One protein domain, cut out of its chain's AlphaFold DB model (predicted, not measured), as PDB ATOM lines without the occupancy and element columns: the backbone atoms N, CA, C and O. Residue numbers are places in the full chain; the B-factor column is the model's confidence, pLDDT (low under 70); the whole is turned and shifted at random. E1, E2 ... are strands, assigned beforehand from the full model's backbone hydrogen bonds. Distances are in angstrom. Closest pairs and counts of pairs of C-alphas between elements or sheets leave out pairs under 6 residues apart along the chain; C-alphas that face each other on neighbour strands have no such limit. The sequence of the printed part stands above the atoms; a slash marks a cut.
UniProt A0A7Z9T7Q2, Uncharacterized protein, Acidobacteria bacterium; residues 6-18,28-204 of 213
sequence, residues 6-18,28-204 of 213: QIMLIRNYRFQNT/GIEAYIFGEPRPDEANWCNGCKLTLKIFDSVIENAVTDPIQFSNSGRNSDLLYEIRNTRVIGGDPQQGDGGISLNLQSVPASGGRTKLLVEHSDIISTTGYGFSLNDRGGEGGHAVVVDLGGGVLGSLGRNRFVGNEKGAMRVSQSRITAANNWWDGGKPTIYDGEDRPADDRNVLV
ATOM      1  N   GLN A   6      74.189 110.250  77.952       94.56
ATOM      2  CA  GLN A   6      73.906 111.183  79.032       94.56
ATOM      3  C   GLN A   6      74.891 110.971  80.176       94.56
ATOM      4  O   GLN A   6      75.173 109.843  80.581       94.56
ATOM      5  N   ILE A   7      75.394 112.081  80.710       97.50
ATOM      6  CA  ILE A   7      76.208 112.115  81.921       97.50
ATOM      7  C   ILE A   7      75.503 113.050  82.895       97.50
ATOM      8  O   ILE A   7      75.300 114.227  82.600       97.50
ATOM      9  N   MET A   8      75.110 112.515  84.043       98.06
ATOM     10  CA  MET A   8      74.300 113.193  85.042       98.06
ATOM     11  C   MET A   8      74.988 113.147  86.402       98.06
ATOM     12  O   MET A   8      75.522 112.117  86.816       98.06
ATOM     13  N   LEU A   9      74.949 114.276  87.107       98.44
ATOM     14  CA  LEU A   9      75.407 114.404  88.484       98.44
ATOM     15  C   LEU A   9      74.272 114.979  89.327       98.44
ATOM     16  O   LEU A   9      73.815 116.093  89.082       98.44
ATOM     17  N   ILE A  10      73.879 114.233  90.348       98.44
ATOM     18  CA  ILE A  10      73.003 114.668  91.427       98.44
ATOM     19  C   ILE A  10      73.889 114.796  92.663       98.44
ATOM     20  O   ILE A  10      74.541 113.836  93.068       98.44
ATOM     21  N   ARG A  11      73.967 115.998  93.239       98.44
ATOM     22  CA  ARG A  11      74.814 116.260  94.404       98.44
ATOM     23  C   ARG A  11      74.132 117.185  95.391       98.44
ATOM     24  O   ARG A  11      73.492 118.141  94.960       98.44
ATOM     25  N   ASN A  12      74.322 116.944  96.691       98.12
ATOM     26  CA  ASN A  12      73.703 117.740  97.758       98.12
ATOM     27  C   ASN A  12      72.176 117.809  97.612       98.12
ATOM     28  O   ASN A  12      71.549 118.818  97.939       98.12
ATOM     29  N   TYR A  13      71.582 116.748  97.071       98.06
ATOM     30  CA  TYR A  13      70.149 116.667  96.869       98.06
ATOM     31  C   TYR A  13      69.482 116.218  98.163       98.06
ATOM     32  O   TYR A  13      69.956 115.290  98.820       98.06
ATOM     33  N   ARG A  14      68.381 116.875  98.531       97.44
ATOM     34  CA  ARG A  14      67.538 116.459  99.648       97.44
ATOM     35  C   ARG A  14      66.124 116.219  99.152       97.44
ATOM     36  O   ARG A  14      65.495 117.131  98.621       97.44
ATOM     37  N   PHE A  15      65.635 115.014  99.391       95.88
ATOM     38  CA  PHE A  15      64.260 114.620  99.143       95.88
ATOM     39  C   PHE A  15      63.592 114.232 100.459       95.88
ATOM     40  O   PHE A  15      64.184 113.515 101.264       95.88
ATOM     41  N   GLN A  16      62.356 114.685 100.663       93.88
ATOM     42  CA  GLN A  16      61.534 114.289 101.799       93.88
ATOM     43  C   GLN A  16      60.057 114.284 101.402       93.88
ATOM     44  O   GLN A  16      59.546 115.317 100.973       93.88
ATOM     45  N   ASN A  17      59.360 113.159 101.596       88.69
ATOM     46  CA  ASN A  17      57.927 113.062 101.290       88.69
ATOM     47  C   ASN A  17      57.086 112.437 102.416       88.69
ATOM     48  O   ASN A  17      56.367 111.458 102.241       88.69
ATOM     49  N   THR A  18      57.121 113.050 103.597       82.94
ATOM     50  CA  THR A  18      56.367 112.576 104.775       82.94
ATOM     51  C   THR A  18      54.848 112.587 104.604       82.94
ATOM     52  O   THR A  18      54.149 111.883 105.327       82.94
ATOM     53  N   GLY A  28      62.415 108.877  95.118       93.25
ATOM     54  CA  GLY A  28      63.317 110.007  95.366       93.25
ATOM     55  C   GLY A  28      64.218 110.322  94.169       93.25
ATOM     56  O   GLY A  28      64.319 111.474  93.748       93.25
ATOM     57  N   ILE A  29      64.864 109.301  93.603       96.06
ATOM     58  CA  ILE A  29      65.634 109.396  92.353       96.06
ATOM     59  C   ILE A  29      65.346 108.164  91.500       96.06
ATOM     60  O   ILE A  29      65.631 107.047  91.927       96.06
ATOM     61  N   GLU A  30      64.846 108.363  90.280       93.12
ATOM     62  CA  GLU A  30      64.663 107.286  89.306       93.12
ATOM     63  C   GLU A  30      65.460 107.550  88.023       93.12
ATOM     64  O   GLU A  30      65.421 108.652  87.469       93.12
ATOM     65  N   ALA A  31      66.144 106.522  87.513       91.88
ATOM     66  CA  ALA A  31      66.559 106.470  86.115       91.88
ATOM     67  C   ALA A  31      65.832 105.323  85.410       91.88
ATOM     68  O   ALA A  31      66.001 104.162  85.779       91.88
ATOM     69  N   TYR A  32      65.056 105.649  84.377       87.19
ATOM     70  CA  TYR A  32      64.293 104.683  83.591       87.19
ATOM     71  C   TYR A  32      64.729 104.721  82.122       87.19
ATOM     72  O   TYR A  32      64.662 105.771  81.479       87.19
ATOM     73  N   ILE A  33      65.156 103.581  81.568       84.25
ATOM     74  CA  ILE A  33      65.554 103.469  80.151       84.25
ATOM     75  C   ILE A  33      64.675 102.450  79.434       84.25
ATOM     76  O   ILE A  33      64.841 101.247  79.599       84.25
ATOM     77  N   PHE A  34      63.782 102.929  78.571       77.12
ATOM     78  CA  PHE A  34      62.887 102.090  77.770       77.12
ATOM     79  C   PHE A  34      63.656 101.093  76.884       77.12
ATOM     80  O   PHE A  34      64.359 101.500  75.952       77.12
ATOM     81  N   GLY A  35      63.512  99.791  77.165       62.31
ATOM     82  CA  GLY A  35      64.297  98.733  76.515       62.31
ATOM     83  C   GLY A  35      63.570  97.645  75.738       62.31
ATOM     84  O   GLY A  35      64.225  97.007  74.917       62.31
ATOM     85  N   GLU A  36      62.258  97.464  75.896       62.31
ATOM     86  CA  GLU A  36      61.506  96.465  75.123       62.31
ATOM     87  C   GLU A  36      60.420  97.117  74.272       62.31
ATOM     88  O   GLU A  36      59.584  97.815  74.838       62.31
ATOM     89  N   PRO A  37      60.376  96.874  72.948       58.16
ATOM     90  CA  PRO A  37      59.374  97.470  72.086       58.16
ATOM     91  C   PRO A  37      57.952  97.064  72.473       58.16
ATOM     92  O   PRO A  37      57.522  95.938  72.228       58.16
ATOM     93  N   ARG A  38      57.187  98.018  72.997       57.41
ATOM     94  CA  ARG A  38      55.729  97.980  72.973       57.41
ATOM     95  C   ARG A  38      55.228  98.430  71.593       57.41
ATOM     96  O   ARG A  38      55.754  99.399  71.043       57.41
ATOM     97  N   PRO A  39      54.233  97.756  70.998       59.91
ATOM     98  CA  PRO A  39      53.722  98.111  69.670       59.91
ATOM     99  C   PRO A  39      53.155  99.537  69.548       59.91
ATOM    100  O   PRO A  39      53.006 100.035  68.434       59.91
ATOM    101  N   ASP A  40      52.820 100.176  70.669       62.62
ATOM    102  CA  ASP A  40      52.134 101.466  70.779       62.62
ATOM    103  C   ASP A  40      53.044 102.648  71.159       62.62
ATOM    104  O   ASP A  40      52.624 103.799  71.040       62.62
ATOM    105  N   GLU A  41      54.301 102.407  71.542       59.06
ATOM    106  CA  GLU A  41      55.262 103.461  71.880       59.06
ATOM    107  C   GLU A  41      56.451 103.458  70.902       59.06
ATOM    108  O   GLU A  41      56.947 102.418  70.478       59.06
ATOM    109  N   ALA A  42      56.924 104.635  70.487       56.56
ATOM    110  CA  ALA A  42      58.043 104.764  69.540       56.56
ATOM    111  C   ALA A  42      59.417 104.929  70.229       56.56
ATOM    112  O   ALA A  42      60.458 104.948  69.561       56.56
ATOM    113  N   ASN A  43      59.429 105.067  71.558       61.56
ATOM    114  CA  ASN A  43      60.581 105.537  72.325       61.56
ATOM    115  C   ASN A  43      61.412 104.375  72.869       61.56
ATOM    116  O   ASN A  43      61.377 104.064  74.053       61.56
ATOM    117  N   TRP A  44      62.201 103.760  71.987       76.75
ATOM    118  CA  TRP A  44      63.109 102.664  72.339       76.75
ATOM    119  C   TRP A  44      64.558 103.106  72.281       76.75
ATOM    120  O   TRP A  44      65.024 103.621  71.253       76.75
ATOM    121  N   CYS A  45      65.270 102.839  73.368       81.25
ATOM    122  CA  CYS A  45      66.699 103.039  73.451       81.25
ATOM    123  C   CYS A  45      67.442 101.793  72.946       81.25
ATOM    124  O   CYS A  45      67.272 100.690  73.472       81.25
ATOM    125  N   ASN A  46      68.284 101.980  71.926       86.19
ATOM    126  CA  ASN A  46      69.223 100.967  71.449       86.19
ATOM    127  C   ASN A  46      70.627 101.576  71.372       86.19
ATOM    128  O   ASN A  46      70.829 102.554  70.652       86.19
ATOM    129  N   GLY A  47      71.585 101.007  72.101       88.44
ATOM    130  CA  GLY A  47      72.953 101.518  72.156       88.44
ATOM    131  C   GLY A  47      73.086 102.829  72.927       88.44
ATOM    132  O   GLY A  47      73.950 103.637  72.583       88.44
ATOM    133  N   CYS A  48      72.229 103.091  73.923       90.31
ATOM    134  CA  CYS A  48      72.397 104.292  74.738       90.31
ATOM    135  C   CYS A  48      73.472 104.106  75.800       90.31
ATOM    136  O   CYS A  48      73.826 102.994  76.192       90.31
ATOM    137  N   LYS A  49      73.942 105.236  76.310       94.62
ATOM    138  CA  LYS A  49      74.872 105.306  77.421       94.62
ATOM    139  C   LYS A  49      74.329 106.237  78.482       94.62
ATOM    140  O   LYS A  49      73.917 107.356  78.176       94.62
ATOM    141  N   LEU A  50      74.368 105.791  79.727       95.38
ATOM    142  CA  LEU A  50      74.067 106.636  80.874       95.38
ATOM    143  C   LEU A  50      75.185 106.490  81.891       95.38
ATOM    144  O   LEU A  50      75.490 105.384  82.322       95.38
ATOM    145  N   THR A  51      75.769 107.611  82.294       98.31
ATOM    146  CA  THR A  51      76.542 107.703  83.531       98.31
ATOM    147  C   THR A  51      75.779 108.595  84.493       98.31
ATOM    148  O   THR A  51      75.660 109.790  84.238       98.31
ATOM    149  N   LEU A  52      75.273 108.045  85.590       98.50
ATOM    150  CA  LEU A  52      74.573 108.805  86.622       98.50
ATOM    151  C   LEU A  52      75.301 108.663  87.959       98.50
ATOM    152  O   LEU A  52      75.535 107.560  88.448       98.50
ATOM    153  N   LYS A  53      75.652 109.807  88.542       98.81
ATOM    154  CA  LYS A  53      76.364 109.914  89.815       98.81
ATOM    155  C   LYS A  53      75.479 110.595  90.851       98.81
ATOM    156  O   LYS A  53      74.951 111.667  90.568       98.81
ATOM    157  N   ILE A  54      75.335 110.000  92.029       98.81
ATOM    158  CA  ILE A  54      74.533 110.501  93.151       98.81
ATOM    159  C   ILE A  54      75.451 110.636  94.361       98.81
ATOM    160  O   ILE A  54      75.846 109.637  94.958       98.81
ATOM    161  N   PHE A  55      75.818 111.868  94.704       98.81
ATOM    162  CA  PHE A  55      76.796 112.156  95.751       98.81
ATOM    163  C   PHE A  55      76.215 113.029  96.855       98.81
ATOM    164  O   PHE A  55      75.415 113.925  96.593       98.81
ATOM    165  N   ASP A  56      76.669 112.815  98.088       98.62
ATOM    166  CA  ASP A  56      76.426 113.718  99.219       98.62
ATOM    167  C   ASP A  56      74.929 114.070  99.397       98.62
ATOM    168  O   ASP A  56      74.570 115.220  99.635       98.62
ATOM    169  N   SER A  57      74.030 113.105  99.174       98.75
ATOM    170  CA  SER A  57      72.580 113.340  99.084       98.75
ATOM    171  C   SER A  57      71.805 112.641 100.202       98.75
ATOM    172  O   SER A  57      72.302 111.716 100.839       98.75
ATOM    173  N   VAL A  58      70.579 113.089 100.466       98.62
ATOM    174  CA  VAL A  58      69.702 112.536 101.506       98.62
ATOM    175  C   VAL A  58      68.297 112.337 100.939       98.62
ATOM    176  O   VAL A  58      67.706 113.273 100.407       98.62
ATOM    177  N   ILE A  59      67.759 111.130 101.060       98.06
ATOM    178  CA  ILE A  59      66.435 110.746 100.567       98.06
ATOM    179  C   ILE A  59      65.658 110.159 101.739       98.06
ATOM    180  O   ILE A  59      66.051 109.139 102.305       98.06
ATOM    181  N   GLU A  60      64.572 110.824 102.117       96.06
ATOM    182  CA  GLU A  60      63.807 110.502 103.318       96.06
ATOM    183  C   GLU A  60      62.344 110.217 102.964       96.06
ATOM    184  O   GLU A  60      61.682 111.030 102.318       96.06
ATOM    185  N   ASN A  61      61.804 109.103 103.458       93.00
ATOM    186  CA  ASN A  61      60.371 108.788 103.372       93.00
ATOM    187  C   ASN A  61      59.817 108.835 101.931       93.00
ATOM    188  O   ASN A  61      58.800 109.480 101.677       93.00
ATOM    189  N   ALA A  62      60.506 108.201 100.979       93.12
ATOM    190  CA  ALA A  62      59.941 107.981  99.647       93.12
ATOM    191  C   ALA A  62      58.675 107.113  99.732       93.12
ATOM    192  O   ALA A  62      58.581 106.225 100.576       93.12
ATOM    193  N   VAL A  63      57.688 107.391  98.877       91.00
ATOM    194  CA  VAL A  63      56.432 106.611  98.837       91.00
ATOM    195  C   VAL A  63      56.662 105.259  98.174       91.00
ATOM    196  O   VAL A  63      55.930 104.315  98.429       91.00
ATOM    197  N   THR A  64      57.673 105.193  97.311       92.25
ATOM    198  CA  THR A  64      58.165 103.982  96.664       92.25
ATOM    199  C   THR A  64      59.651 103.801  96.975       92.25
ATOM    200  O   THR A  64      60.155 104.247  98.009       92.25
ATOM    201  N   ASP A  65      60.369 103.133  96.079       94.38
ATOM    202  CA  ASP A  65      61.804 102.919  96.116       94.38
ATOM    203  C   ASP A  65      62.543 104.268  96.260       94.38
ATOM    204  O   ASP A  65      62.345 105.166  95.444       94.38
ATOM    205  N   PRO A  66      63.383 104.473  97.288       96.56
ATOM    206  CA  PRO A  66      64.108 105.731  97.466       96.56
ATOM    207  C   PRO A  66      65.040 106.068  96.294       96.56
ATOM    208  O   PRO A  66      65.036 107.204  95.813       96.56
ATOM    209  N   ILE A  67      65.810 105.085  95.815       97.88
ATOM    210  CA  ILE A  67      66.601 105.174  94.582       97.88
ATOM    211  C   ILE A  67      66.265 103.975  93.705       97.88
ATOM    212  O   ILE A  67      66.426 102.834  94.135       97.88
ATOM    213  N   GLN A  68      65.872 104.228  92.459       95.06
ATOM    214  CA  GLN A  68      65.500 103.180  91.519       95.06
ATOM    215  C   GLN A  68      66.195 103.349  90.168       95.06
ATOM    216  O   GLN A  68      66.171 104.411  89.547       95.06
ATOM    217  N   PHE A  69      66.780 102.265  89.676       93.75
ATOM    218  CA  PHE A  69      67.283 102.163  88.313       93.75
ATOM    219  C   PHE A  69      66.493 101.081  87.590       93.75
ATOM    220  O   PHE A  69      66.613  99.894  87.895       93.75
ATOM    221  N   SER A  70      65.665 101.509  86.648       87.50
ATOM    222  CA  SER A  70      64.672 100.685  85.976       87.50
ATOM    223  C   SER A  70      65.054 100.445  84.520       87.50
ATOM    224  O   SER A  70      65.306 101.392  83.767       87.50
ATOM    225  N   ASN A  71      64.986  99.179  84.094       83.62
ATOM    226  CA  ASN A  71      65.234  98.761  82.710       83.62
ATOM    227  C   ASN A  71      66.664  99.124  82.234       83.62
ATOM    228  O   ASN A  71      67.476  99.665  82.988       83.62
ATOM    229  N   SER A  72      67.039  98.739  81.014       81.94
ATOM    230  CA  SER A  72      68.379  99.036  80.502       81.94
ATOM    231  C   SER A  72      68.483  99.431  79.039       81.94
ATOM    232  O   SER A  72      69.557  99.835  78.602       81.94
ATOM    233  N   GLY A  73      67.400  99.398  78.263       81.06
ATOM    234  CA  GLY A  73      67.556  99.524  76.816       81.06
ATOM    235  C   GLY A  73      68.129  98.248  76.186       81.06
ATOM    236  O   GLY A  73      68.574  97.327  76.869       81.06
ATOM    237  N   ARG A  74      68.168  98.204  74.854       82.06
ATOM    238  CA  ARG A  74      68.887  97.153  74.120       82.06
ATOM    239  C   ARG A  74      70.317  97.613  73.831       82.06
ATOM    240  O   ARG A  74      70.516  98.741  73.404       82.06
ATOM    241  N   ASN A  75      71.314  96.753  74.007       85.25
ATOM    242  CA  ASN A  75      72.734  97.001  73.722       85.25
ATOM    243  C   ASN A  75      73.308  98.265  74.388       85.25
ATOM    244  O   ASN A  75      74.243  98.864  73.861       85.25
ATOM    245  N   SER A  76      72.724  98.711  75.498       88.44
ATOM    246  CA  SER A  76      73.129  99.940  76.184       88.44
ATOM    247  C   SER A  76      74.195  99.677  77.243       88.44
ATOM    248  O   SER A  76      74.244  98.591  77.817       88.44
ATOM    249  N   ASP A  77      74.990 100.696  77.563       92.75
ATOM    250  CA  ASP A  77      75.984 100.655  78.640       92.75
ATOM    251  C   ASP A  77      75.629 101.679  79.732       92.75
ATOM    252  O   ASP A  77      75.643 102.891  79.507       92.75
ATOM    253  N   LEU A  78      75.317 101.193  80.932       93.94
ATOM    254  CA  LEU A  78      74.829 101.992  82.055       93.94
ATOM    255  C   LEU A  78      75.806 101.927  83.225       93.94
ATOM    256  O   LEU A  78      76.222 100.845  83.645       93.94
ATOM    257  N   LEU A  79      76.157 103.089  83.761       97.19
ATOM    258  CA  LEU A  79      77.050 103.252  84.897       97.19
ATOM    259  C   LEU A  79      76.379 104.119  85.959       97.19
ATOM    260  O   LEU A  79      76.079 105.290  85.728       97.19
ATOM    261  N   TYR A  80      76.213 103.545  87.140       98.50
ATOM    262  CA  TYR A  80      75.644 104.195  88.306       98.50
ATOM    263  C   TYR A  80      76.682 104.263  89.420       98.50
ATOM    264  O   TYR A  80      77.360 103.276  89.713       98.50
ATOM    265  N   GLU A  81      76.809 105.431  90.041       98.75
ATOM    266  CA  GLU A  81      77.742 105.664  91.139       98.75
ATOM    267  C   GLU A  81      77.033 106.388  92.280       98.75
ATOM    268  O   GLU A  81      76.568 107.512  92.103       98.75
ATOM    269  N   ILE A  82      76.963 105.764  93.452       98.88
ATOM    270  CA  ILE A  82      76.364 106.340  94.656       98.88
ATOM    271  C   ILE A  82      77.452 106.458  95.717       98.88
ATOM    272  O   ILE A  82      78.098 105.468  96.062       98.88
ATOM    273  N   ARG A  83      77.669 107.669  96.232       98.81
ATOM    274  CA  ARG A  83      78.633 107.915  97.313       98.81
ATOM    275  C   ARG A  83      78.070 108.845  98.368       98.81
ATOM    276  O   ARG A  83      77.346 109.782  98.026       98.81
ATOM    277  N   ASN A  84      78.455 108.634  99.625       98.69
ATOM    278  CA  ASN A  84      78.139 109.541 100.738       98.69
ATOM    279  C   ASN A  84      76.644 109.900 100.814       98.69
ATOM    280  O   ASN A  84      76.283 111.041 101.101       98.69
ATOM    281  N   THR A  85      75.768 108.962 100.453       98.75
ATOM    282  CA  THR A  85      74.334 109.218 100.291       98.75
ATOM    283  C   THR A  85      73.550 108.468 101.353       98.75
ATOM    284  O   THR A  85      73.913 107.362 101.744       98.75
ATOM    285  N   ARG A  86      72.478 109.082 101.852       98.62
ATOM    286  CA  ARG A  86      71.656 108.539 102.933       98.62
ATOM    287  C   ARG A  86      70.237 108.297 102.450       98.62
ATOM    288  O   ARG A  86      69.575 109.229 102.008       98.62
ATOM    289  N   VAL A  87      69.770 107.070 102.598       98.50
ATOM    290  CA  VAL A  87      68.378 106.648 102.465       98.50
ATOM    291  C   VAL A  87      67.842 106.376 103.868       98.50
ATOM    292  O   VAL A  87      68.424 105.587 104.615       98.50
ATOM    293  N   ILE A  88      66.771 107.073 104.246       97.62
ATOM    294  CA  ILE A  88      66.163 106.990 105.579       97.62
ATOM    295  C   ILE A  88      64.658 106.786 105.424       97.62
ATOM    296  O   ILE A  88      63.932 107.682 104.985       97.62
ATOM    297  N   GLY A  89      64.178 105.610 105.805       95.00
ATOM    298  CA  GLY A  89      62.811 105.212 105.519       95.00
ATOM    299  C   GLY A  89      62.591 104.959 104.030       95.00
ATOM    300  O   GLY A  89      63.526 104.798 103.245       95.00
ATOM    301  N   GLY A  90      61.322 104.975 103.648       93.00
ATOM    302  CA  GLY A  90      60.874 104.668 102.300       93.00
ATOM    303  C   GLY A  90      60.045 103.397 102.282       93.00
ATOM    304  O   GLY A  90      60.299 102.486 103.076       93.00
ATOM    305  N   ASP A  91      59.080 103.352 101.370       93.69
ATOM    306  CA  ASP A  91      58.194 102.206 101.184       93.69
ATOM    307  C   ASP A  91      58.371 101.580  99.792       93.69
ATOM    308  O   ASP A  91      57.537 101.797  98.923       93.69
ATOM    309  N   PRO A  92      59.479 100.862  99.505       93.31
ATOM    310  CA  PRO A  92      59.721 100.297  98.180       93.31
ATOM    311  C   PRO A  92      58.581  99.388  97.706       93.31
ATOM    312  O   PRO A  92      58.246  98.415  98.377       93.31
ATOM    313  N   GLN A  93      58.029  99.666  96.519       87.88
ATOM    314  CA  GLN A  93      56.895  98.907  95.958       87.88
ATOM    315  C   GLN A  93      57.186  98.297  94.584       87.88
ATOM    316  O   GLN A  93      56.471  97.395  94.151       87.88
ATOM    317  N   GLN A  94      58.200  98.792  93.866       86.50
ATOM    318  CA  GLN A  94      58.491  98.346  92.501       86.50
ATOM    319  C   GLN A  94      59.714  97.437  92.444       86.50
ATOM    320  O   GLN A  94      59.681  96.371  91.826       86.50
ATOM    321  N   GLY A  95      60.810  97.886  93.049       89.00
ATOM    322  CA  GLY A  95      62.058  97.147  93.142       89.00
ATOM    323  C   GLY A  95      62.249  96.438  94.482       89.00
ATOM    324  O   GLY A  95      63.056  95.515  94.533       89.00
ATOM    325  N   ASP A  96      61.495  96.810  95.522       93.81
ATOM    326  CA  ASP A  96      61.568  96.309  96.911       93.81
ATOM    327  C   ASP A  96      62.816  96.729  97.715       93.81
ATOM    328  O   ASP A  96      63.034  96.210  98.810       93.81
ATOM    329  N   GLY A  97      63.648  97.645  97.215       96.25
ATOM    330  CA  GLY A  97      64.893  98.067  97.860       96.25
ATOM    331  C   GLY A  97      64.936  99.552  98.228       96.25
ATOM    332  O   GLY A  97      64.356 100.397  97.549       96.25
ATOM    333  N   GLY A  98      65.696  99.891  99.274       97.38
ATOM    334  CA  GLY A  98      66.166 101.259  99.521       97.38
ATOM    335  C   GLY A  98      66.985 101.798  98.346       97.38
ATOM    336  O   GLY A  98      66.839 102.949  97.934       97.38
ATOM    337  N   ILE A  99      67.807 100.918  97.772       98.12
ATOM    338  CA  ILE A  99      68.392 101.062  96.441       98.12
ATOM    339  C   ILE A  99      67.937  99.864  95.611       98.12
ATOM    340  O   ILE A  99      68.265  98.721  95.937       98.12
ATOM    341  N   SER A 100      67.230 100.140  94.523       95.81
ATOM    342  CA  SER A 100      66.651  99.132  93.644       95.81
ATOM    343  C   SER A 100      67.286  99.167  92.267       95.81
ATOM    344  O   SER A 100      67.205 100.165  91.549       95.81
ATOM    345  N   LEU A 101      67.857  98.040  91.854       93.25
ATOM    346  CA  LEU A 101      68.251  97.793  90.474       93.25
ATOM    347  C   LEU A 101      67.220  96.850  89.839       93.25
ATOM    348  O   LEU A 101      67.285  95.632  90.002       93.25
ATOM    349  N   ASN A 102      66.226  97.429  89.163       88.38
ATOM    350  CA  ASN A 102      65.053  96.742  88.623       88.38
ATOM    351  C   ASN A 102      65.143  96.599  87.097       88.38
ATOM    352  O   ASN A 102      64.566  97.370  86.324       88.38
ATOM    353  N   LEU A 103      65.912  95.617  86.644       82.94
ATOM    354  CA  LEU A 103      66.212  95.395  85.236       82.94
ATOM    355  C   LEU A 103      65.162  94.446  84.634       82.94
ATOM    356  O   LEU A 103      64.983  93.309  85.072       82.94
ATOM    357  N   GLN A 104      64.427  94.934  83.632       69.62
ATOM    358  CA  GLN A 104      63.392  94.149  82.956       69.62
ATOM    359  C   GLN A 104      64.003  93.022  82.112       69.62
ATOM    360  O   GLN A 104      65.062  93.183  81.507       69.62
ATOM    361  N   SER A 105      63.297  91.887  82.057       58.56
ATOM    362  CA  SER A 105      63.671  90.738  81.233       58.56
ATOM    363  C   SER A 105      63.472  91.062  79.763       58.56
ATOM    364  O   SER A 105      62.340  91.102  79.295       58.56
ATOM    365  N   VAL A 106      64.559  91.257  79.025       61.22
ATOM    366  CA  VAL A 106      64.506  91.224  77.562       61.22
ATOM    367  C   VAL A 106      65.516  90.178  77.105       61.22
ATOM    368  O   VAL A 106      66.723  90.402  77.262       61.22
ATOM    369  N   PRO A 107      65.069  89.021  76.578       61.09
ATOM    370  CA  PRO A 107      65.970  88.032  76.002       61.09
ATOM    371  C   PRO A 107      66.917  88.689  74.994       61.09
ATOM    372  O   PRO A 107      66.487  89.466  74.140       61.09
ATOM    373  N   ALA A 108      68.215  88.396  75.108       61.22
ATOM    374  CA  ALA A 108      69.257  88.989  74.268       61.22
ATOM    375  C   ALA A 108      69.283  90.536  74.278       61.22
ATOM    376  O   ALA A 108      69.511  91.161  73.234       61.22
ATOM    377  N   SER A 109      69.075  91.161  75.448       72.50
ATOM    378  CA  SER A 109      69.183  92.620  75.586       72.50
ATOM    379  C   SER A 109      70.532  93.141  75.085       72.50
ATOM    380  O   SER A 109      70.563  94.192  74.459       72.50
ATOM    381  N   GLY A 110      71.637  92.421  75.318       79.06
ATOM    382  CA  GLY A 110      72.999  92.862  74.996       79.06
ATOM    383  C   GLY A 110      73.490  94.013  75.880       79.06
ATOM    384  O   GLY A 110      74.562  94.564  75.627       79.06
ATOM    385  N   GLY A 111      72.696  94.408  76.881       83.19
ATOM    386  CA  GLY A 111      72.975  95.535  77.761       83.19
ATOM    387  C   GLY A 111      74.042  95.220  78.805       83.19
ATOM    388  O   GLY A 111      74.294  94.061  79.151       83.19
ATOM    389  N   ARG A 112      74.667  96.271  79.336       89.00
ATOM    390  CA  ARG A 112      75.613  96.193  80.449       89.00
ATOM    391  C   ARG A 112      75.269  97.232  81.497       89.00
ATOM    392  O   ARG A 112      75.151  98.409  81.176       89.00
ATOM    393  N   THR A 113      75.177  96.812  82.750       91.38
ATOM    394  CA  THR A 113      74.915  97.709  83.876       91.38
ATOM    395  C   THR A 113      75.979  97.542  84.947       91.38
ATOM    396  O   THR A 113      76.285  96.427  85.367       91.38
ATOM    397  N   LYS A 114      76.538  98.659  85.403       95.00
ATOM    398  CA  LYS A 114      77.492  98.731  86.508       95.00
ATOM    399  C   LYS A 114      76.924  99.628  87.596       95.00
ATOM    400  O   LYS A 114      76.528 100.751  87.297       95.00
ATOM    401  N   LEU A 115      76.920  99.157  88.836       97.62
ATOM    402  CA  LEU A 115      76.515  99.939  90.002       97.62
ATOM    403  C   LEU A 115      77.614  99.890  91.059       97.62
ATOM    404  O   LEU A 115      77.955  98.811  91.538       97.62
ATOM    405  N   LEU A 116      78.134 101.058  91.428       98.38
ATOM    406  CA  LEU A 116      79.025 101.246  92.568       98.38
ATOM    407  C   LEU A 116      78.280 101.975  93.687       98.38
ATOM    408  O   LEU A 116      77.686 103.024  93.435       98.38
ATOM    409  N   VAL A 117      78.354 101.453  94.912       98.75
ATOM    410  CA  VAL A 117      77.827 102.118  96.116       98.75
ATOM    411  C   VAL A 117      78.896 102.126  97.202       98.75
ATOM    412  O   VAL A 117      79.445 101.077  97.538       98.75
ATOM    413  N   GLU A 118      79.193 103.300  97.747       98.50
ATOM    414  CA  GLU A 118      80.243 103.500  98.751       98.50
ATOM    415  C   GLU A 118      79.820 104.531  99.805       98.50
ATOM    416  O   GLU A 118      79.110 105.492  99.495       98.50
ATOM    417  N   HIS A 119      80.285 104.366 101.045       98.56
ATOM    418  CA  HIS A 119      80.106 105.326 102.140       98.56
ATOM    419  C   HIS A 119      78.648 105.788 102.324       98.56
ATOM    420  O   HIS A 119      78.394 106.952 102.629       98.56
ATOM    421  N   SER A 120      77.678 104.910 102.077       98.69
ATOM    422  CA  SER A 120      76.258 105.263 102.032       98.69
ATOM    423  C   SER A 120      75.444 104.545 103.105       98.69
ATOM    424  O   SER A 120      75.758 103.431 103.520       98.69
ATOM    425  N   ASP A 121      74.373 105.190 103.553       98.62
ATOM    426  CA  ASP A 121      73.489 104.685 104.599       98.62
ATOM    427  C   ASP A 121      72.145 104.280 104.006       98.62
ATOM    428  O   ASP A 121      71.524 105.084 103.318       98.62
ATOM    429  N   ILE A 122      71.672 103.073 104.305       98.50
ATOM    430  CA  ILE A 122      70.334 102.610 103.950       98.50
ATOM    431  C   ILE A 122      69.647 102.084 105.207       98.50
ATOM    432  O   ILE A 122      70.003 101.030 105.746       98.50
ATOM    433  N   ILE A 123      68.695 102.871 105.697       97.88
ATOM    434  CA  ILE A 123      68.164 102.741 107.049       97.88
ATOM    435  C   ILE A 123      66.644 102.691 107.018       97.88
ATOM    436  O   ILE A 123      66.011 103.592 106.471       97.88
ATOM    437  N   SER A 124      66.075 101.709 107.714       97.19
ATOM    438  CA  SER A 124      64.654 101.647 108.071       97.19
ATOM    439  C   SER A 124      63.677 101.698 106.896       97.19
ATOM    440  O   SER A 124      62.585 102.241 107.037       97.19
ATOM    441  N   THR A 125      64.036 101.142 105.739       96.88
ATOM    442  CA  THR A 125      63.060 100.923 104.660       96.88
ATOM    443  C   THR A 125      62.073  99.822 105.051       96.88
ATOM    444  O   THR A 125      62.490  98.847 105.680       96.88
ATOM    445  N   THR A 126      60.820  99.887 104.593       96.81
ATOM    446  CA  THR A 126      59.869  98.753 104.726       96.81
ATOM    447  C   THR A 126      60.255  97.555 103.841       96.81
ATOM    448  O   THR A 126      59.795  96.433 104.035       96.81
ATOM    449  N   GLY A 127      61.121  97.782 102.847       96.75
ATOM    450  CA  GLY A 127      61.692  96.763 101.969       96.75
ATOM    451  C   GLY A 127      63.048  96.231 102.442       96.75
ATOM    452  O   GLY A 127      63.372  96.224 103.632       96.75
ATOM    453  N   TYR A 128      63.849  95.779 101.480       97.56
ATOM    454  CA  TYR A 128      65.254  95.433 101.679       97.56
ATOM    455  C   TYR A 128      66.135  96.684 101.644       97.56
ATOM    456  O   TYR A 128      65.798  97.677 101.005       97.56
ATOM    457  N   GLY A 129      67.329  96.621 102.230       97.56
ATOM    458  CA  GLY A 129      68.317  97.688 102.053       97.56
ATOM    459  C   GLY A 129      68.762  97.843 100.591       97.56
ATOM    460  O   GLY A 129      68.791  98.942 100.036       97.56
ATOM    461  N   PHE A 130      69.050  96.730  99.925       97.50
ATOM    462  CA  PHE A 130      69.342  96.696  98.494       97.50
ATOM    463  C   PHE A 130      68.549  95.588  97.805       97.50
ATOM    464  O   PHE A 130      68.413  94.489  98.343       97.50
ATOM    465  N   SER A 131      68.068  95.845  96.592       95.38
ATOM    466  CA  SER A 131      67.449  94.818  95.763       95.38
ATOM    467  C   SER A 131      68.001  94.821  94.337       95.38
ATOM    468  O   SER A 131      68.144  95.856  93.685       95.38
ATOM    469  N   LEU A 132      68.294  93.622  93.833       92.75
ATOM    470  CA  LEU A 132      68.604  93.372  92.430       92.75
ATOM    471  C   LEU A 132      67.556  92.444  91.831       92.75
ATOM    472  O   LEU A 132      67.612  91.221  91.999       92.75
ATOM    473  N   ASN A 133      66.658  93.035  91.053       86.88
ATOM    474  CA  ASN A 133      65.728  92.309  90.205       86.88
ATOM    475  C   ASN A 133      66.302  92.289  88.799       86.88
ATOM    476  O   ASN A 133      65.970  93.125  87.966       86.88
ATOM    477  N   ASP A 134      67.191  91.339  88.554       75.44
ATOM    478  CA  ASP A 134      67.629  91.016  87.214       75.44
ATOM    479  C   ASP A 134      66.689  89.947  86.675       75.44
ATOM    480  O   ASP A 134      66.876  88.748  86.884       75.44
ATOM    481  N   ARG A 135      65.604  90.394  86.041       65.44
ATOM    482  CA  ARG A 135      64.674  89.468  85.394       65.44
ATOM    483  C   ARG A 135      65.240  88.961  84.064       65.44
ATOM    484  O   ARG A 135      64.552  88.192  83.403       65.44
ATOM    485  N   GLY A 136      66.446  89.381  83.659       52.50
ATOM    486  CA  GLY A 136      67.109  89.020  82.410       52.50
ATOM    487  C   GLY A 136      67.055  87.523  82.130       52.50
ATOM    488  O   GLY A 136      67.704  86.724  82.799       52.50
ATOM    489  N   GLY A 137      66.256  87.149  81.127       45.78
ATOM    490  CA  GLY A 137      66.207  85.789  80.609       45.78
ATOM    491  C   GLY A 137      67.579  85.338  80.106       45.78
ATOM    492  O   GLY A 137      68.454  86.158  79.823       45.78
ATOM    493  N   GLU A 138      67.745  84.022  80.010       49.47
ATOM    494  CA  GLU A 138      68.965  83.319  79.606       49.47
ATOM    495  C   GLU A 138      69.868  84.129  78.641       49.47
ATOM    496  O   GLU A 138      69.537  84.359  77.478       49.47
ATOM    497  N   GLY A 139      71.037  84.564  79.134       54.91
ATOM    498  CA  GLY A 139      72.196  84.916  78.302       54.91
ATOM    499  C   GLY A 139      72.220  86.276  77.584       54.91
ATOM    500  O   GLY A 139      72.773  86.340  76.487       54.91
ATOM    501  N   GLY A 140      71.685  87.366  78.155       61.25
ATOM    502  CA  GLY A 140      71.617  88.663  77.448       61.25
ATOM    503  C   GLY A 140      72.202  89.911  78.124       61.25
ATOM    504  O   GLY A 140      72.693  90.784  77.410       61.25
ATOM    505  N   HIS A 141      72.158  90.030  79.454       74.06
ATOM    506  CA  HIS A 141      72.486  91.273  80.174       74.06
ATOM    507  C   HIS A 141      73.648  91.046  81.143       74.06
ATOM    508  O   HIS A 141      73.585  90.168  81.996       74.06
ATOM    509  N   ALA A 142      74.726  91.824  81.018       84.75
ATOM    510  CA  ALA A 142      75.841  91.782  81.964       84.75
ATOM    511  C   ALA A 142      75.640  92.796  83.099       84.75
ATOM    512  O   ALA A 142      75.676  94.006  82.861       84.75
ATOM    513  N   VAL A 143      75.488  92.322  84.335       88.69
ATOM    514  CA  VAL A 143      75.329  93.179  85.519       88.69
ATOM    515  C   VAL A 143      76.523  93.008  86.455       88.69
ATOM    516  O   VAL A 143      76.916  91.891  86.782       88.69
ATOM    517  N   VAL A 144      77.112  94.124  86.887       92.06
ATOM    518  CA  VAL A 144      78.164  94.160  87.912       92.06
ATOM    519  C   VAL A 144      77.737  95.118  89.013       92.06
ATOM    520  O   VAL A 144      77.602  96.317  88.771       92.06
ATOM    521  N   VAL A 145      77.562  94.597  90.225       95.81
ATOM    522  CA  VAL A 145      77.267  95.405  91.414       95.81
ATOM    523  C   VAL A 145      78.437  95.313  92.387       95.81
ATOM    524  O   VAL A 145      78.860  94.221  92.775       95.81
ATOM    525  N   ASP A 146      78.954  96.475  92.771       97.62
ATOM    526  CA  ASP A 146      80.047  96.649  93.718       97.62
ATOM    527  C   ASP A 146      79.602  97.583  94.849       97.62
ATOM    528  O   ASP A 146      79.710  98.809  94.774       97.62
ATOM    529  N   LEU A 147      79.075  96.975  95.905       97.88
ATOM    530  CA  LEU A 147      78.782  97.629  97.173       97.88
ATOM    531  C   LEU A 147      80.021  97.651  98.085       97.88
ATOM    532  O   LEU A 147      79.893  98.042  99.238       97.88
ATOM    533  N   GLY A 148      81.191  97.185  97.631       97.12
ATOM    534  CA  GLY A 148      82.441  97.223  98.390       97.12
ATOM    535  C   GLY A 148      83.411  96.092  98.051       97.12
ATOM    536  O   GLY A 148      83.027  94.925  98.004       97.12
ATOM    537  N   GLY A 149      84.689  96.435  97.861       95.06
ATOM    538  CA  GLY A 149      85.801  95.509  97.614       95.06
ATOM    539  C   GLY A 149      85.813  94.851  96.230       95.06
ATOM    540  O   GLY A 149      86.618  93.948  95.997       95.06
ATOM    541  N   GLY A 150      84.923  95.254  95.324       95.56
ATOM    542  CA  GLY A 150      84.781  94.667  94.000       95.56
ATOM    543  C   GLY A 150      85.613  95.338  92.908       95.56
ATOM    544  O   GLY A 150      86.488  96.175  93.128       95.56
ATOM    545  N   VAL A 151      85.325  94.926  91.674       95.38
ATOM    546  CA  VAL A 151      86.073  95.316  90.467       95.38
ATOM    547  C   VAL A 151      85.796  96.744  89.994       95.38
ATOM    548  O   VAL A 151      86.490  97.222  89.097       95.38
ATOM    549  N   LEU A 152      84.775  97.411  90.540       97.00
ATOM    550  CA  LEU A 152      84.488  98.813  90.228       97.00
ATOM    551  C   LEU A 152      85.244  99.759  91.170       97.00
ATOM    552  O   LEU A 152      85.312 100.955  90.889       97.00
ATOM    553  N   GLY A 153      85.851  99.226  92.234       97.31
ATOM    554  CA  GLY A 153      86.680  99.968  93.173       97.31
ATOM    555  C   GLY A 153      85.893 100.616  94.307       97.31
ATOM    556  O   GLY A 153      86.365 101.613  94.851       97.31
ATOM    557  N   SER A 154      84.711 100.094  94.661       97.88
ATOM    558  CA  SER A 154      84.011 100.566  95.861       97.88
ATOM    559  C   SER A 154      84.834 100.245  97.104       97.88
ATOM    560  O   SER A 154      85.264  99.105  97.296       97.88
ATOM    561  N   LEU A 155      85.007 101.218  97.995       97.19
ATOM    562  CA  LEU A 155      85.592 100.970  99.318       97.19
ATOM    563  C   LEU A 155      84.615 100.288 100.289       97.19
ATOM    564  O   LEU A 155      85.016  99.890 101.383       97.19
ATOM    565  N   GLY A 156      83.344 100.145  99.908       97.69
ATOM    566  CA  GLY A 156      82.280  99.706 100.797       97.69
ATOM    567  C   GLY A 156      81.969 100.778 101.824       97.69
ATOM    568  O   GLY A 156      81.649 101.913 101.467       97.69
ATOM    569  N   ARG A 157      82.068 100.423 103.105       98.25
ATOM    570  CA  ARG A 157      81.734 101.272 104.258       98.25
ATOM    571  C   ARG A 157      80.301 101.791 104.210       98.25
ATOM    572  O   ARG A 157      80.004 102.862 104.736       98.25
ATOM    573  N   ASN A 158      79.422 101.020 103.583       98.50
ATOM    574  CA  ASN A 158      77.995 101.257 103.615       98.50
ATOM    575  C   ASN A 158      77.400 100.697 104.907       98.50
ATOM    576  O   ASN A 158      77.938  99.755 105.502       98.50
ATOM    577  N   ARG A 159      76.268 101.265 105.315       98.12
ATOM    578  CA  ARG A 159      75.498 100.826 106.475       98.12
ATOM    579  C   ARG A 159      74.109 100.398 106.057       98.12
ATOM    580  O   ARG A 159      73.368 101.199 105.497       98.12
ATOM    581  N   PHE A 160      73.736  99.182 106.420       97.88
ATOM    582  CA  PHE A 160      72.391  98.653 106.221       97.88
ATOM    583  C   PHE A 160      71.791  98.348 107.589       97.88
ATOM    584  O   PHE A 160      72.325  97.504 108.304       97.88
ATOM    585  N   VAL A 161      70.738  99.073 107.976       97.06
ATOM    586  CA  VAL A 161      70.261  99.111 109.372       97.06
ATOM    587  C   VAL A 161      68.745  99.049 109.424       97.06
ATOM    588  O   VAL A 161      68.082  99.883 108.809       97.06
ATOM    589  N   GLY A 162      68.196  98.096 110.175       96.06
ATOM    590  CA  GLY A 162      66.758  98.035 110.459       96.06
ATOM    591  C   GLY A 162      65.824  98.023 109.239       96.06
ATOM    592  O   GLY A 162      64.704  98.505 109.360       96.06
ATOM    593  N   ASN A 163      66.267  97.534 108.075       97.38
ATOM    594  CA  ASN A 163      65.414  97.384 106.888       97.38
ATOM    595  C   ASN A 163      64.503  96.158 107.072       97.38
ATOM    596  O   ASN A 163      65.011  95.063 107.322       97.38
ATOM    597  N   GLU A 164      63.183  96.338 106.982       96.88
ATOM    598  CA  GLU A 164      62.195  95.385 107.516       96.88
ATOM    599  C   GLU A 164      62.244  94.001 106.855       96.88
ATOM    600  O   GLU A 164      62.157  92.992 107.559       96.88
ATOM    601  N   LYS A 165      62.424  93.921 105.527       95.62
ATOM    602  CA  LYS A 165      62.544  92.623 104.829       95.62
ATOM    603  C   LYS A 165      63.941  92.006 104.951       95.62
ATOM    604  O   LYS A 165      64.092  90.798 104.792       95.62
ATOM    605  N   GLY A 166      64.962  92.817 105.235       94.00
ATOM    606  CA  GLY A 166      66.342  92.373 105.419       94.00
ATOM    607  C   GLY A 166      67.377  93.222 104.682       94.00
ATOM    608  O   GLY A 166      67.088  94.265 104.098       94.00
ATOM    609  N   ALA A 167      68.630  92.770 104.708       93.00
ATOM    610  CA  ALA A 167      69.745  93.513 104.133       93.00
ATOM    611  C   ALA A 167      69.671  93.587 102.602       93.00
ATOM    612  O   ALA A 167      69.728  94.683 102.041       93.00
ATOM    613  N   MET A 168      69.554  92.434 101.931       94.25
ATOM    614  CA  MET A 168      69.610  92.370 100.472       94.25
ATOM    615  C   MET A 168      68.722  91.280  99.876       94.25
ATOM    616  O   MET A 168      68.741  90.141 100.347       94.25
ATOM    617  N   ARG A 169      68.061  91.606  98.761       93.81
ATOM    618  CA  ARG A 169      67.484  90.633  97.823       93.81
ATOM    619  C   ARG A 169      68.270  90.629  96.525       93.81
ATOM    620  O   ARG A 169      68.435  91.672  95.895       93.81
ATOM    621  N   VAL A 170      68.746  89.468  96.099       89.31
ATOM    622  CA  VAL A 170      69.629  89.350  94.941       89.31
ATOM    623  C   VAL A 170      69.185  88.182  94.064       89.31
ATOM    624  O   VAL A 170      68.991  87.062  94.525       89.31
ATOM    625  N   SER A 171      69.020  88.456  92.773       78.38
ATOM    626  CA  SER A 171      68.818  87.439  91.729       78.38
ATOM    627  C   SER A 171      70.151  86.763  91.346       78.38
ATOM    628  O   SER A 171      71.152  86.921  92.029       78.38
ATOM    629  N   GLN A 172      70.209  85.960  90.280       70.19
ATOM    630  CA  GLN A 172      71.345  85.065  89.966       70.19
ATOM    631  C   GLN A 172      72.709  85.750  89.688       70.19
ATOM    632  O   GLN A 172      73.700  85.066  89.427       70.19
ATOM    633  N   SER A 173      72.781  87.080  89.738       70.75
ATOM    634  CA  SER A 173      73.952  87.881  89.374       70.75
ATOM    635  C   SER A 173      74.982  88.007  90.503       70.75
ATOM    636  O   SER A 173      74.648  88.040  91.687       70.75
ATOM    637  N   ARG A 174      76.267  88.102  90.128       78.44
ATOM    638  CA  ARG A 174      77.384  88.208  91.078       78.44
ATOM    639  C   ARG A 174      77.504  89.627  91.642       78.44
ATOM    640  O   ARG A 174      77.759  90.571  90.896       78.44
ATOM    641  N   ILE A 175      77.414  89.756  92.963       91.12
ATOM    642  CA  ILE A 175      77.569  91.006  93.716       91.12
ATOM    643  C   ILE A 175      78.805  90.924  94.612       91.12
ATOM    644  O   ILE A 175      79.086  89.888  95.216       91.12
ATOM    645  N   THR A 176      79.546  92.028  94.714       96.12
ATOM    646  CA  THR A 176      80.568  92.203  95.758       96.12
ATOM    647  C   THR A 176      80.075  93.244  96.751       96.12
ATOM    648  O   THR A 176      79.663  94.324  96.346       96.12
ATOM    649  N   ALA A 177      80.059  92.904  98.033       96.31
ATOM    650  CA  ALA A 177      79.522  93.720  99.115       96.31
ATOM    651  C   ALA A 177      80.376  93.602 100.387       96.31
ATOM    652  O   ALA A 177      79.858  93.609 101.506       96.31
ATOM    653  N   ALA A 178      81.689  93.504 100.206       96.69
ATOM    654  CA  ALA A 178      82.660  93.463 101.283       96.69
ATOM    655  C   ALA A 178      82.834  94.835 101.950       96.69
ATOM    656  O   ALA A 178      82.499  95.875 101.386       96.69
ATOM    657  N   ASN A 179      83.429  94.848 103.140       97.62
ATOM    658  CA  ASN A 179      83.732  96.042 103.930       97.62
ATOM    659  C   ASN A 179      82.495  96.881 104.285       97.62
ATOM    660  O   ASN A 179      82.605  98.094 104.427       97.62
ATOM    661  N   ASN A 180      81.325  96.261 104.441       98.12
ATOM    662  CA  ASN A 180      80.092  96.939 104.851       98.12
ATOM    663  C   ASN A 180      79.681  96.553 106.272       98.12
ATOM    664  O   ASN A 180      80.066  95.494 106.776       98.12
ATOM    665  N   TRP A 181      78.887  97.416 106.901       97.88
ATOM    666  CA  TRP A 181      78.303  97.175 108.215       97.88
ATOM    667  C   TRP A 181      76.822  96.815 108.084       97.88
ATOM    668  O   TRP A 181      76.024  97.588 107.545       97.88
ATOM    669  N   TRP A 182      76.464  95.636 108.589       96.00
ATOM    670  CA  TRP A 182      75.135  95.032 108.459       96.00
ATOM    671  C   TRP A 182      74.457  94.917 109.825       96.00
ATOM    672  O   TRP A 182      74.099  93.829 110.267       96.00
ATOM    673  N   ASP A 183      74.362  96.046 110.525       93.62
ATOM    674  CA  ASP A 183      73.697  96.146 111.830       93.62
ATOM    675  C   ASP A 183      74.296  95.227 112.918       93.62
ATOM    676  O   ASP A 183      73.600  94.603 113.713       93.62
ATOM    677  N   GLY A 184      75.631  95.103 112.924       91.25
ATOM    678  CA  GLY A 184      76.373  94.318 113.919       91.25
ATOM    679  C   GLY A 184      76.414  92.803 113.673       91.25
ATOM    680  O   GLY A 184      76.926  92.071 114.519       91.25
ATOM    681  N   GLY A 185      75.914  92.322 112.531       90.81
ATOM    682  CA  GLY A 185      75.914  90.902 112.174       90.81
ATOM    683  C   GLY A 185      76.338  90.622 110.734       90.81
ATOM    684  O   GLY A 185      76.753  91.514 109.998       90.81
ATOM    685  N   LYS A 186      76.233  89.353 110.323       91.44
ATOM    686  CA  LYS A 186      76.297  88.985 108.903       91.44
ATOM    687  C   LYS A 186      74.934  89.242 108.255       91.44
ATOM    688  O   LYS A 186      73.920  88.947 108.887       91.44
ATOM    689  N   PRO A 187      74.884  89.742 107.012       94.12
ATOM    690  CA  PRO A 187      73.617  89.971 106.339       94.12
ATOM    691  C   PRO A 187      72.974  88.642 105.935       94.12
ATOM    692  O   PRO A 187      73.647  87.750 105.420       94.12
ATOM    693  N   THR A 188      71.658  88.542 106.096       91.75
ATOM    694  CA  THR A 188      70.870  87.516 105.403       91.75
ATOM    695  C   THR A 188      70.647  87.960 103.960       91.75
ATOM    696  O   THR A 188      70.228  89.097 103.718       91.75
ATOM    697  N   ILE A 189      70.926  87.066 103.012       92.38
ATOM    698  CA  ILE A 189      70.701  87.279 101.580       92.38
ATOM    699  C   ILE A 189      69.439  86.534 101.164       92.38
ATOM    700  O   ILE A 189      69.270  85.369 101.522       92.38
ATOM    701  N   TYR A 190      68.574  87.198 100.405       92.62
ATOM    702  CA  TYR A 190      67.325  86.631  99.905       92.62
ATOM    703  C   TYR A 190      67.380  86.438  98.388       92.62
ATOM    704  O   TYR A 190      67.966  87.262  97.682       92.62
ATOM    705  N   ASP A 191      66.773  85.363  97.886       88.75
ATOM    706  CA  ASP A 191      66.572  85.138  96.453       88.75
ATOM    707  C   ASP A 191      65.382  85.946  95.898       88.75
ATOM    708  O   ASP A 191      64.686  86.658  96.620       88.75
ATOM    709  N   GLY A 192      65.135  85.841  94.589       83.94
ATOM    710  CA  GLY A 192      64.014  86.522  93.929       83.94
ATOM    711  C   GLY A 192      62.616  86.079  94.385       83.94
ATOM    712  O   GLY A 192      61.651  86.749  94.034       83.94
ATOM    713  N   GLU A 193      62.510  84.996  95.161       86.81
ATOM    714  CA  GLU A 193      61.265  84.468  95.740       86.81
ATOM    715  C   GLU A 193      61.152  84.807  97.242       86.81
ATOM    716  O   GLU A 193      60.375  84.185  97.967       86.81
ATOM    717  N   ASP A 194      61.958  85.763  97.723       89.56
ATOM    718  CA  ASP A 194      62.020  86.217  99.116       89.56
ATOM    719  C   ASP A 194      62.373  85.097 100.117       89.56
ATOM    720  O   ASP A 194      61.983  85.123 101.289       89.56
ATOM    721  N   ARG A 195      63.161  84.105  99.688       91.12
ATOM    722  CA  ARG A 195      63.671  83.040 100.564       91.12
ATOM    723  C   ARG A 195      65.138  83.285 100.896       91.12
ATOM    724  O   ARG A 195      65.892  83.676 100.006       91.12
ATOM    725  N   PRO A 196      65.588  82.993 102.130       90.69
ATOM    726  CA  PRO A 196      67.010  82.994 102.445       90.69
ATOM    727  C   PRO A 196      67.784  82.084 101.486       90.69
ATOM    728  O   PRO A 196      67.400  80.931 101.270       90.69
ATOM    729  N   ALA A 197      68.869  82.601 100.924       84.12
ATOM    730  CA  ALA A 197      69.695  81.915  99.943       84.12
ATOM    731  C   ALA A 197      71.163  81.894 100.373       84.12
ATOM    732  O   ALA A 197      71.645  82.813 101.037       84.12
ATOM    733  N   ASP A 198      71.875  80.845  99.960       72.19
ATOM    734  CA  ASP A 198      73.323  80.767 100.142       72.19
ATOM    735  C   ASP A 198      74.023  81.909  99.385       72.19
ATOM    736  O   ASP A 198      73.689  82.243  98.245       72.19
ATOM    737  N   ASP A 199      75.074  82.438 100.001       67.44
ATOM    738  CA  ASP A 199      75.902  83.568  99.565       67.44
ATOM    739  C   ASP A 199      76.721  83.338  98.279       67.44
ATOM    740  O   ASP A 199      77.559  84.164  97.923       67.44
ATOM    741  N   ARG A 200      76.499  82.249  97.531       68.62
ATOM    742  CA  ARG A 200      77.369  81.837  96.408       68.62
ATOM    743  C   ARG A 200      77.556  82.917  95.342       68.62
ATOM    744  O   ARG A 200      78.584  82.937  94.667       68.62
ATOM    745  N   ASN A 201      76.575  83.805  95.202       80.19
ATOM    746  CA  ASN A 201      76.595  84.913  94.250       80.19
ATOM    747  C   ASN A 201      76.862  86.277  94.904       80.19
ATOM    748  O   ASN A 201      76.933  87.277  94.196       80.19
ATOM    749  N   VAL A 202      77.045  86.348  96.224       90.50
ATOM    750  CA  VAL A 202      77.248  87.601  96.959       90.50
ATOM    751  C   VAL A 202      78.462  87.480  97.873       90.50
ATOM    752  O   VAL A 202      78.416  86.854  98.927       90.50
ATOM    753  N   LEU A 203      79.559  88.138  97.505       93.62
ATOM    754  CA  LEU A 203      80.745  88.194  98.356       93.62
ATOM    755  C   LEU A 203      80.571  89.280  99.423       93.62
ATOM    756  O   LEU A 203      80.736  90.460  99.120       93.62
ATOM    757  N   VAL A 204      80.250  88.889 100.658       93.56
ATOM    758  CA  VAL A 204      79.998  89.825 101.776       93.56
ATOM    759  C   VAL A 204      81.196  90.037 102.706       93.56
ATOM    760  O   VAL A 204      81.203  90.987 103.483       93.56
TER     761      VAL A 204
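AT A GLANCE: This is residues 6 to 18 and 28 to 204 of the 213 residues of an uncharacterized protein of Acidobacteria bacterium (UniProt A0A7Z9T7Q2). The chain is wound in stacked turns, a solenoid in which the sheets E1 E4 E7 E10 E13 E16 and E3 E6 E9 E12 E15 stand face to face as a sandwich and a narrow third sheet, E2 E5 E8 E11 E14, runs along one side between them. Loops cross between the two large sheets on the opposite side, the longest being residues 33 to 48, and residues 178 to 204 wind over the last turn. The printed part has 190 residues, with no named helix and sixteen named strands, E1 to E16 in order along the chain; each sheet is parallel in the order given. The class is all strand, though 79 residues, under half, are in named elements. The whole is compact, with a radius of gyration of the C-alphas of 15.5 A and spans of 48 by 36 by 29 A.

IN THESE COORDINATES: E1, residues 6 to 11, begins with C-alpha 6 at (73.906, 111.183, 79.032). E2 is residues 14 to 16, E3 29 to 32, E4 49 to 55 with 19.7 A, E5 58 to 60 and E6 67 to 70. E7, residues 77 to 83, and E10, residues 112 to 118, each measure 20.2 A from first to last C-alpha. E8 is residues 86 to 88, E9 97 to 103, E11 121 to 123, E12 128 to 134 with 15.3 A, E13 142 to 148 with 18.5 A, E14 159 to 161 and E15 166 to 170. E16, residues 175 to 177, ends with C-alpha 177 at (79.522, 93.720, 99.115).

HOW THE PARTS SIT: In the sheet from edge strand E1 to edge strand E16, E1 and E4 are parallel at 6 degrees, with N 8 and O 51 2.8 A apart, within hydrogen-bond range. E4 runs on into E5 across two residues, at 85 degrees. E5 and E8 are parallel at 9 degrees, with N 59 and O 86 at 2.8 A. E9 and E12 are parallel at 1 degree, with N 101 and O 131 at 2.9 A. The sandwich's best planes are 1 degree apart, its facing parts 11.1 A centre to centre. The closest C-alphas of E11 and E12, those of Ile 122 and Gly 129, are 5.6 A apart. Residues 189 to 190 pair with 168 to 169 of E15, and 202 to 203 with 175 to 176 of E16, both parallel.

THE WHOLE: The two C-alphas farthest apart, those of Asp 40 and Gly 184, are 50.0 A apart. Residues 19 to 27 are not printed, and C-alphas 18 and 28 are 12.0 A apart across this cut. The link E3 to E4, 16 residues, is long. The mean pLDDT of the printed part is 88.9; residues 35 to 43, 104 to 108, 135 to 140 and 199 to 200 are under 70.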